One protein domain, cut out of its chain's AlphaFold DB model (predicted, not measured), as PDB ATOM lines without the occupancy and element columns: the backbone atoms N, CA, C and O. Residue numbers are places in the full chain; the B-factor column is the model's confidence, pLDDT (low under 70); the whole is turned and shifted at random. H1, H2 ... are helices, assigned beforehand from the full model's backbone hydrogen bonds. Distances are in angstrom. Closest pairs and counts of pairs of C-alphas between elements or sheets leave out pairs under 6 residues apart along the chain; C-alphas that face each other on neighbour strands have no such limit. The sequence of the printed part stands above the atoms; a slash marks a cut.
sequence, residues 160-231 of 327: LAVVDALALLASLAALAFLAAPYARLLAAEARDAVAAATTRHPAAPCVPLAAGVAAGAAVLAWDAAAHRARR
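Overview. This is residues 160 to 231 of the 327 residues of an uncharacterized protein of Setaria italica (UniProt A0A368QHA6). Two helices make an open hairpin, a V with unequal arms: the long, kinked H1 and the shorter H2 meet only near the tight link between them and spread apart from there. The printed part has 72 residues, with H1 then H2 along the chain and no named strand; the class is all helix. The whole is extended, with a radius of gyration of the C-alphas of 18.9 A, and flat, spanning 61 by 36 by 10 A.

Along the chain. H1, residues 160 to 200, begins at C-alpha (100.489, 147.185, 106.854) and is 58.4 A long. It has a kink of 29 degrees near residue 180. H2, residues 206 to 229, is 33.7 A long and ends at C-alpha (126.081, 150.857, 82.221).

Arrangement. H1 touches H2 with residues 194 to 198 alone, and H2 touches H1 with residues 207 to 208 alone. Their closest C-alphas, of Val 194 and Pro 208, are 6.1 A apart. They run opposite ways at a shallow tilt of 34.7 degrees, only just short of steep. In H2 every O i to N i+4 pair is within hydrogen-bond range; in H1, 35 of 37 are.

Size, cuts and confidence. The C-alphas farthest apart, of Leu 160 and Ala 203, are 61.4 A apart. The printed part has no cut. Confidence is low, under 70, at residue 160 and residues 201 to 205.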
ATOM      1  N   LEU A 160     100.016 147.655 108.157       66.25
ATOM      2  CA  LEU A 160     100.489 147.185 106.854       66.25
ATOM      3  C   LEU A 160     102.000 147.389 106.639       66.25
ATOM      4  O   LEU A 160     102.646 146.553 106.008       66.25
ATOM      5  N   ALA A 161     102.577 148.476 107.163       73.94
ATOM      6  CA  ALA A 161     104.011 148.746 107.025       73.94
ATOM      7  C   ALA A 161     104.858 147.776 107.865       73.94
ATOM      8  O   ALA A 161     105.938 147.357 107.446       73.94
ATOM      9  N   VAL A 162     104.342 147.380 109.033       82.88
ATOM     10  CA  VAL A 162     104.970 146.377 109.903       82.88
ATOM     11  C   VAL A 162     104.906 144.999 109.249       82.88
ATOM     12  O   VAL A 162     105.913 144.296 109.224       82.88
ATOM     13  N   VAL A 163     103.767 144.635 108.653       85.00
ATOM     14  CA  VAL A 163     103.611 143.359 107.935       85.00
ATOM     15  C   VAL A 163     104.573 143.262 106.747       85.00
ATOM     16  O   VAL A 163     105.219 142.229 106.584       85.00
ATOM     17  N   ASP A 164     104.749 144.329 105.960       83.69
ATOM     18  CA  ASP A 164     105.726 144.332 104.857       83.69
ATOM     19  C   ASP A 164     107.168 144.189 105.374       83.69
ATOM     20  O   ASP A 164     107.962 143.425 104.826       83.69
ATOM     21  N   ALA A 165     107.508 144.853 106.483       82.62
ATOM     22  CA  ALA A 165     108.821 144.712 107.112       82.62
ATOM     23  C   ALA A 165     109.071 143.286 107.636       82.62
ATOM     24  O   ALA A 165     110.145 142.726 107.402       82.62
ATOM     25  N   LEU A 166     108.084 142.676 108.296       89.88
ATOM     26  CA  LEU A 166     108.165 141.293 108.774       89.88
ATOM     27  C   LEU A 166     108.254 140.299 107.609       89.88
ATOM     28  O   LEU A 166     109.084 139.394 107.656       89.88
ATOM     29  N   ALA A 167     107.498 140.500 106.527       90.06
ATOM     30  CA  ALA A 167     107.604 139.690 105.312       90.06
ATOM     31  C   ALA A 167     108.991 139.822 104.649       90.06
ATOM     32  O   ALA A 167     109.578 138.842 104.174       90.06
ATOM     33  N   LEU A 168     109.577 141.023 104.659       86.69
ATOM     34  CA  LEU A 168     110.943 141.248 104.183       86.69
ATOM     35  C   LEU A 168     111.994 140.559 105.063       86.69
ATOM     36  O   LEU A 168     112.971 140.036 104.521       86.69
ATOM     37  N   LEU A 169     111.809 140.538 106.383       90.69
ATOM     38  CA  LEU A 169     112.688 139.828 107.316       90.69
ATOM     39  C   LEU A 169     112.550 138.308 107.183       90.69
ATOM     40  O   LEU A 169     113.560 137.614 107.094       90.69
ATOM     41  N   ALA A 170     111.325 137.794 107.081       94.25
ATOM     42  CA  ALA A 170     111.061 136.373 106.870       94.25
ATOM     43  C   ALA A 170     111.658 135.883 105.544       94.25
ATOM     44  O   ALA A 170     112.344 134.864 105.507       94.25
ATOM     45  N   SER A 171     111.490 136.646 104.459       94.25
ATOM     46  CA  SER A 171     112.116 136.321 103.170       94.25
ATOM     47  C   SER A 171     113.645 136.397 103.217       94.25
ATOM     48  O   SER A 171     114.309 135.577 102.588       94.25
ATOM     49  N   LEU A 172     114.236 137.336 103.970       90.75
ATOM     50  CA  LEU A 172     115.684 137.356 104.227       90.75
ATOM     51  C   LEU A 172     116.148 136.101 104.961       90.75
ATOM     52  O   LEU A 172     117.143 135.506 104.557       90.75
ATOM     53  N   ALA A 173     115.434 135.715 106.016       92.88
ATOM     54  CA  ALA A 173     115.761 134.544 106.814       92.88
ATOM     55  C   ALA A 173     115.652 133.260 105.982       92.88
ATOM     56  O   ALA A 173     116.579 132.457 105.995       92.88
ATOM     57  N   ALA A 174     114.590 133.106 105.185       96.06
ATOM     58  CA  ALA A 174     114.419 131.969 104.281       96.06
ATOM     59  C   ALA A 174     115.533 131.893 103.225       96.06
ATOM     60  O   ALA A 174     116.098 130.827 102.995       96.06
ATOM     61  N   LEU A 175     115.903 133.028 102.620       92.06
ATOM     62  CA  LEU A 175     117.015 133.085 101.669       92.06
ATOM     63  C   LEU A 175     118.357 132.766 102.330       92.06
ATOM     64  O   LEU A 175     119.163 132.061 101.736       92.06
ATOM     65  N   ALA A 176     118.606 133.267 103.540       90.62
ATOM     66  CA  ALA A 176     119.831 132.977 104.279       90.62
ATOM     67  C   ALA A 176     119.902 131.500 104.682       90.62
ATOM     68  O   ALA A 176     120.945 130.871 104.522       90.62
ATOM     69  N   PHE A 177     118.784 130.939 105.143       95.56
ATOM     70  CA  PHE A 177     118.665 129.527 105.479       95.56
ATOM     71  C   PHE A 177     118.896 128.638 104.260       95.56
ATOM     72  O   PHE A 177     119.622 127.656 104.360       95.56
ATOM     73  N   LEU A 178     118.348 129.011 103.099       94.19
ATOM     74  CA  LEU A 178     118.580 128.295 101.851       94.19
ATOM     75  C   LEU A 178     120.025 128.465 101.370       94.19
ATOM     76  O   LEU A 178     120.636 127.496 100.945       94.19
ATOM     77  N   ALA A 179     120.598 129.665 101.462       89.94
ATOM     78  CA  ALA A 179     121.957 129.949 101.008       89.94
ATOM     79  C   ALA A 179     123.039 129.312 101.895       89.94
ATOM     80  O   ALA A 179     124.103 128.966 101.388       89.94
ATOM     81  N   ALA A 180     122.793 129.139 103.195       89.69
ATOM     82  CA  ALA A 180     123.752 128.576 104.144       89.69
ATOM     83  C   ALA A 180     124.293 127.181 103.752       89.69
ATOM     84  O   ALA A 180     125.518 127.027 103.734       89.69
ATOM     85  N   PRO A 181     123.470 126.167 103.413       92.25
ATOM     86  CA  PRO A 181     123.968 124.866 102.973       92.25
ATOM     87  C   PRO A 181     124.728 124.953 101.644       92.25
ATOM     88  O   PRO A 181     125.783 124.337 101.528       92.25
ATOM     89  N   TYR A 182     124.279 125.770 100.682       90.88
ATOM     90  CA  TYR A 182     125.018 125.966  99.427       90.88
ATOM     91  C   TYR A 182     126.368 126.644  99.657       90.88
ATOM     92  O   TYR A 182     127.366 126.237  99.073       90.88
ATOM     93  N   ALA A 183     126.435 127.640 100.540       86.25
ATOM     94  CA  ALA A 183     127.687 128.295 100.898       86.25
ATOM     95  C   ALA A 183     128.648 127.329 101.605       86.25
ATOM     96  O   ALA A 183     129.844 127.355 101.331       86.25
ATOM     97  N   ARG A 184     128.137 126.451 102.481       90.62
ATOM     98  CA  ARG A 184     128.941 125.397 103.118       90.62
ATOM     99  C   ARG A 184     129.459 124.378 102.107       90.62
ATOM    100  O   ARG A 184     130.631 124.029 102.186       90.62
ATOM    101  N   LEU A 185     128.625 123.956 101.157       91.56
ATOM    102  CA  LEU A 185     129.023 123.048 100.080       91.56
ATOM    103  C   LEU A 185     130.110 123.680  99.203       91.56
ATOM    104  O   LEU A 185     131.161 123.087  99.008       91.56
ATOM    105  N   LEU A 186     129.904 124.921  98.761       87.25
ATOM    106  CA  LEU A 186     130.898 125.664  97.985       87.25
ATOM    107  C   LEU A 186     132.200 125.876  98.763       87.25
ATOM    108  O   LEU A 186     133.273 125.831  98.175       87.25
ATOM    109  N   ALA A 187     132.128 126.103 100.077       85.25
ATOM    110  CA  ALA A 187     133.315 126.240 100.915       85.25
ATOM    111  C   ALA A 187     134.064 124.912 101.091       85.25
ATOM    112  O   ALA A 187     135.291 124.930 101.157       85.25
ATOM    113  N   ALA A 188     133.354 123.783 101.171       89.44
ATOM    114  CA  ALA A 188     133.965 122.457 101.201       89.44
ATOM    115  C   ALA A 188     134.663 122.155  99.867       89.44
ATOM    116  O   ALA A 188     135.871 121.952  99.854       89.44
ATOM    117  N   GLU A 189     133.949 122.302  98.750       88.31
ATOM    118  CA  GLU A 189     134.494 122.133  97.396       88.31
ATOM    119  C   GLU A 189     135.687 123.061  97.129       88.31
ATOM    120  O   GLU A 189     136.694 122.653  96.560       88.31
ATOM    121  N   ALA A 190     135.626 124.316  97.583       81.62
ATOM    122  CA  ALA A 190     136.744 125.244  97.456       81.62
ATOM    123  C   ALA A 190     137.952 124.819  98.303       81.62
ATOM    124  O   ALA A 190     139.084 124.962  97.846       81.62
ATOM    125  N   ARG A 191     137.743 124.299  99.520       82.00
ATOM    126  CA  ARG A 191     138.833 123.765 100.355       82.00
ATOM    127  C   ARG A 191     139.465 122.542  99.709       82.00
ATOM    128  O   ARG A 191     140.690 122.479  99.658       82.00
ATOM    129  N   ASP A 192     138.654 121.642  99.171       86.19
ATOM    130  CA  ASP A 192     139.127 120.435  98.496       86.19
ATOM    131  C   ASP A 192     139.870 120.789  97.204       86.19
ATOM    132  O   ASP A 192     140.959 120.274  96.950       86.19
ATOM    133  N   ALA A 193     139.366 121.753  96.432       80.88
ATOM    134  CA  ALA A 193     140.046 122.277  95.250       80.88
ATOM    135  C   ALA A 193     141.378 122.960  95.600       80.88
ATOM    136  O   ALA A 193     142.372 122.763  94.899       80.88
ATOM    137  N   VAL A 194     141.426 123.735  96.689       79.69
ATOM    138  CA  VAL A 194     142.661 124.369  97.174       79.69
ATOM    139  C   VAL A 194     143.655 123.314  97.652       79.69
ATOM    140  O   VAL A 194     144.816 123.393  97.263       79.69
ATOM    141  N   ALA A 195     143.214 122.308  98.412       81.50
ATOM    142  CA  ALA A 195     144.049 121.200  98.879       81.50
ATOM    143  C   ALA A 195     144.584 120.345  97.713       81.50
ATOM    144  O   ALA A 195     145.763 119.981  97.674       81.50
ATOM    145  N   ALA A 196     143.749 120.071  96.710       80.44
ATOM    146  CA  ALA A 196     144.154 119.388  95.484       80.44
ATOM    147  C   ALA A 196     145.142 120.230  94.654       80.44
ATOM    148  O   ALA A 196     146.041 119.690  94.010       80.44
ATOM    149  N   ALA A 197     145.004 121.558  94.657       75.25
ATOM    150  CA  ALA A 197     145.936 122.453  93.977       75.25
ATOM    151  C   ALA A 197     147.294 122.543  94.698       75.25
ATOM    152  O   ALA A 197     148.327 122.496  94.030       75.25
ATOM    153  N   THR A 198     147.321 122.617  96.034       74.06
ATOM    154  CA  THR A 198     148.575 122.632  96.812       74.06
ATOM    155  C   THR A 198     149.323 121.305  96.751       74.06
ATOM    156  O   THR A 198     150.549 121.310  96.697       74.06
ATOM    157  N   THR A 199     148.614 120.176  96.702       78.06
ATOM    158  CA  THR A 199     149.232 118.846  96.544       78.06
ATOM    159  C   THR A 199     149.794 118.610  95.140       78.06
ATOM    160  O   THR A 199     150.868 118.027  95.013       78.06
ATOM    161  N   ARG A 200     149.126 119.093  94.080       76.50
ATOM    162  CA  ARG A 200     149.644 119.006  92.697       76.50
ATOM    163  C   ARG A 200     150.793 119.973  92.414       76.50
ATOM    164  O   ARG A 200     151.643 119.676  91.577       76.50
ATOM    165  N   HIS A 201     150.823 121.123  93.084       69.62
ATOM    166  CA  HIS A 201     151.838 122.157  92.878       69.62
ATOM    167  C   HIS A 201     152.447 122.629  94.210       69.62
ATOM    168  O   HIS A 201     152.260 123.786  94.597       69.62
ATOM    169  N   PRO A 202     153.230 121.773  94.897       66.19
ATOM    170  CA  PRO A 202     153.820 122.103  96.199       66.19
ATOM    171  C   PRO A 202     154.820 123.268  96.128       66.19
ATOM    172  O   PRO A 202     155.047 123.954  97.119       66.19
ATOM    173  N   ALA A 203     155.382 123.534  94.945       66.50
ATOM    174  CA  ALA A 203     156.327 124.624  94.705       66.50
ATOM    175  C   ALA A 203     155.666 125.977  94.363       66.50
ATOM    176  O   ALA A 203     156.368 126.976  94.230       66.50
ATOM    177  N   ALA A 204     154.337 126.037  94.196       64.69
ATOM    178  CA  ALA A 204     153.642 127.246  93.745       64.69
ATOM    179  C   ALA A 204     152.383 127.553  94.585       64.69
ATOM    180  O   ALA A 204     151.264 127.548  94.058       64.69
ATOM    181  N   PRO A 205     152.540 127.908  95.877       66.56
ATOM    182  CA  PRO A 205     151.426 128.306  96.752       66.56
ATOM    183  C   PRO A 205     150.665 129.546  96.245       66.56
ATOM    184  O   PRO A 205     149.558 129.840  96.692       66.56
ATOM    185  N   CYS A 206     151.230 130.266  95.274       71.38
ATOM    186  CA  CYS A 206     150.647 131.457  94.670       71.38
ATOM    187  C   CYS A 206     149.447 131.166  93.749       71.38
ATOM    188  O   CYS A 206     148.673 132.082  93.483       71.38
ATOM    189  N   VAL A 207     149.262 129.932  93.259       74.44
ATOM    190  CA  VAL A 207     148.194 129.581  92.298       74.44
ATOM    191  C   VAL A 207     146.772 129.754  92.868       74.44
ATOM    192  O   VAL A 207     145.985 130.475  92.248       74.44
ATOM    193  N   PRO A 208     146.402 129.182  94.036       72.06
ATOM    194  CA  PRO A 208     145.073 129.406  94.619       72.06
ATOM    195  C   PRO A 208     144.845 130.877  95.003       72.06
ATOM    196  O   PRO A 208     143.736 131.395  94.872       72.06
ATOM    197  N   LEU A 209     145.907 131.573  95.413       75.00
ATOM    198  CA  LEU A 209     145.864 132.991  95.768       75.00
ATOM    199  C   LEU A 209     145.596 133.860  94.525       75.00
ATOM    200  O   LEU A 209     144.714 134.719  94.547       75.00
ATOM    201  N   ALA A 210     146.268 133.573  93.408       78.56
ATOM    202  CA  ALA A 210     146.037 134.226  92.123       78.56
ATOM    203  C   ALA A 210     144.621 133.965  91.580       78.56
ATOM    204  O   ALA A 210     143.982 134.889  91.075       78.56
ATOM    205  N   ALA A 211     144.096 132.744  91.735       79.25
ATOM    206  CA  ALA A 211     142.728 132.408  91.339       79.25
ATOM    207  C   ALA A 211     141.682 133.188  92.156       79.25
ATOM    208  O   ALA A 211     140.745 133.753  91.585       79.25
ATOM    209  N   GLY A 212     141.869 133.290  93.478       79.12
ATOM    210  CA  GLY A 212     141.006 134.091  94.349       79.12
ATOM    211  C   GLY A 212     141.024 135.582  93.991       79.12
ATOM    212  O   GLY A 212     139.968 136.209  93.880       79.12
ATOM    213  N   VAL A 213     142.211 136.143  93.733       82.75
ATOM    214  CA  VAL A 213     142.369 137.541  93.294       82.75
ATOM    215  C   VAL A 213     141.699 137.777  91.937       82.75
ATOM    216  O   VAL A 213     140.993 138.771  91.774       82.75
ATOM    217  N   ALA A 214     141.854 136.858  90.979       83.69
ATOM    218  CA  ALA A 214     141.219 136.956  89.666       83.69
ATOM    219  C   ALA A 214     139.683 136.916  89.758       83.69
ATOM    220  O   ALA A 214     139.008 137.728  89.124       83.69
ATOM    221  N   ALA A 215     139.127 136.030  90.591       84.00
ATOM    222  CA  ALA A 215     137.686 135.967  90.833       84.00
ATOM    223  C   ALA A 215     137.159 137.257  91.488       84.00
ATOM    224  O   ALA A 215     136.159 137.820  91.035       84.00
ATOM    225  N   GLY A 216     137.862 137.781  92.498       84.19
ATOM    226  CA  GLY A 216     137.521 139.060  93.128       84.19
ATOM    227  C   GLY A 216     137.568 140.230  92.140       84.19
ATOM    228  O   GLY A 216     136.631 141.030  92.072       84.19
ATOM    229  N   ALA A 217     138.612 140.294  91.310       88.12
ATOM    230  CA  ALA A 217     138.742 141.299  90.261       88.12
ATOM    231  C   ALA A 217     137.609 141.208  89.227       88.12
ATOM    232  O   ALA A 217     137.089 142.242  88.809       88.12
ATOM    233  N   ALA A 218     137.173 140.000  88.856       86.38
ATOM    234  CA  ALA A 218     136.046 139.802  87.947       86.38
ATOM    235  C   ALA A 218     134.723 140.321  88.538       86.38
ATOM    236  O   ALA A 218     133.968 141.002  87.842       86.38
ATOM    237  N   VAL A 219     134.461 140.077  89.827       86.94
ATOM    238  CA  VAL A 219     133.265 140.602  90.517       86.94
ATOM    239  C   VAL A 219     133.296 142.129  90.588       86.94
ATOM    240  O   VAL A 219     132.300 142.786  90.276       86.94
ATOM    241  N   LEU A 220     134.444 142.712  90.938       87.19
ATOM    242  CA  LEU A 220     134.616 144.167  90.971       87.19
ATOM    243  C   LEU A 220     134.473 144.787  89.579       87.19
ATOM    244  O   LEU A 220     133.818 145.818  89.427       87.19
ATOM    245  N   ALA A 221     135.036 144.149  88.553       86.56
ATOM    246  CA  ALA A 221     134.884 144.571  87.166       86.56
ATOM    247  C   ALA A 221     133.421 144.499  86.718       86.56
ATOM    248  O   ALA A 221     132.949 145.421  86.053       86.56
ATOM    249  N   TRP A 222     132.686 143.460  87.123       87.00
ATOM    250  CA  TRP A 222     131.260 143.327  86.838       87.00
ATOM    251  C   TRP A 222     130.437 144.432  87.501       87.00
ATOM    252  O   TRP A 222     129.610 145.062  86.837       87.00
ATOM    253  N   ASP A 223     130.669 144.732  88.781       81.94
ATOM    254  CA  ASP A 223     129.931 145.804  89.452       81.94
ATOM    255  C   ASP A 223     130.317 147.182  88.893       81.94
ATOM    256  O   ASP A 223     129.445 148.007  88.614       81.94
ATOM    257  N   ALA A 224     131.599 147.411  88.597       81.38
ATOM    258  CA  ALA A 224     132.060 148.619  87.916       81.38
ATOM    259  C   ALA A 224     131.427 148.769  86.521       81.38
ATOM    260  O   ALA A 224     130.970 149.860  86.165       81.38
ATOM    261  N   ALA A 225     131.339 147.687  85.746       83.31
ATOM    262  CA  ALA A 225     130.664 147.664  84.453       83.31
ATOM    263  C   ALA A 225     129.165 147.946  84.609       83.31
ATOM    264  O   ALA A 225     128.627 148.789  83.893       83.31
ATOM    265  N   ALA A 226     128.503 147.344  85.599       78.62
ATOM    266  CA  ALA A 226     127.105 147.616  85.908       78.62
ATOM    267  C   ALA A 226     126.892 149.081  86.340       78.62
ATOM    268  O   ALA A 226     125.902 149.708  85.958       78.62
ATOM    269  N   HIS A 227     127.817 149.662  87.107       74.75
ATOM    270  CA  HIS A 227     127.809 151.080  87.477       74.75
ATOM    271  C   HIS A 227     127.997 151.998  86.270       74.75
ATOM    272  O   HIS A 227     127.321 153.026  86.185       74.75
ATOM    273  N   ARG A 228     128.874 151.635  85.333       76.81
ATOM    274  CA  ARG A 228     129.082 152.382  84.086       76.81
ATOM    275  C   ARG A 228     127.889 152.265  83.142       76.81
ATOM    276  O   ARG A 228     127.472 153.282  82.605       76.81
ATOM    277  N   ALA A 229     127.277 151.087  83.032       77.50
ATOM    278  CA  ALA A 229     126.081 150.857  82.221       77.50
ATOM    279  C   ALA A 229     124.876 151.701  82.678       77.50
ATOM    280  O   ALA A 229     123.994 152.012  81.886       77.50
ATOM    281  N   ARG A 230     124.843 152.113  83.954       73.44
ATOM    282  CA  ARG A 230     123.806 153.004  84.502       73.44
ATOM    283  C   ARG A 230     124.085 154.494  84.297       73.44
ATOM    284  O   ARG A 230     123.233 155.317  84.635       73.44
ATOM    285  N   ARG A 231     125.265 154.882  83.806       79.69
ATOM    286  CA  ARG A 231     125.602 156.291  83.554       79.69
ATOM    287  C   ARG A 231     125.200 156.671  82.135       79.69
ATOM    288  O   ARG A 231     125.481 155.955  81.188       79.69
TER     289      ARG A 231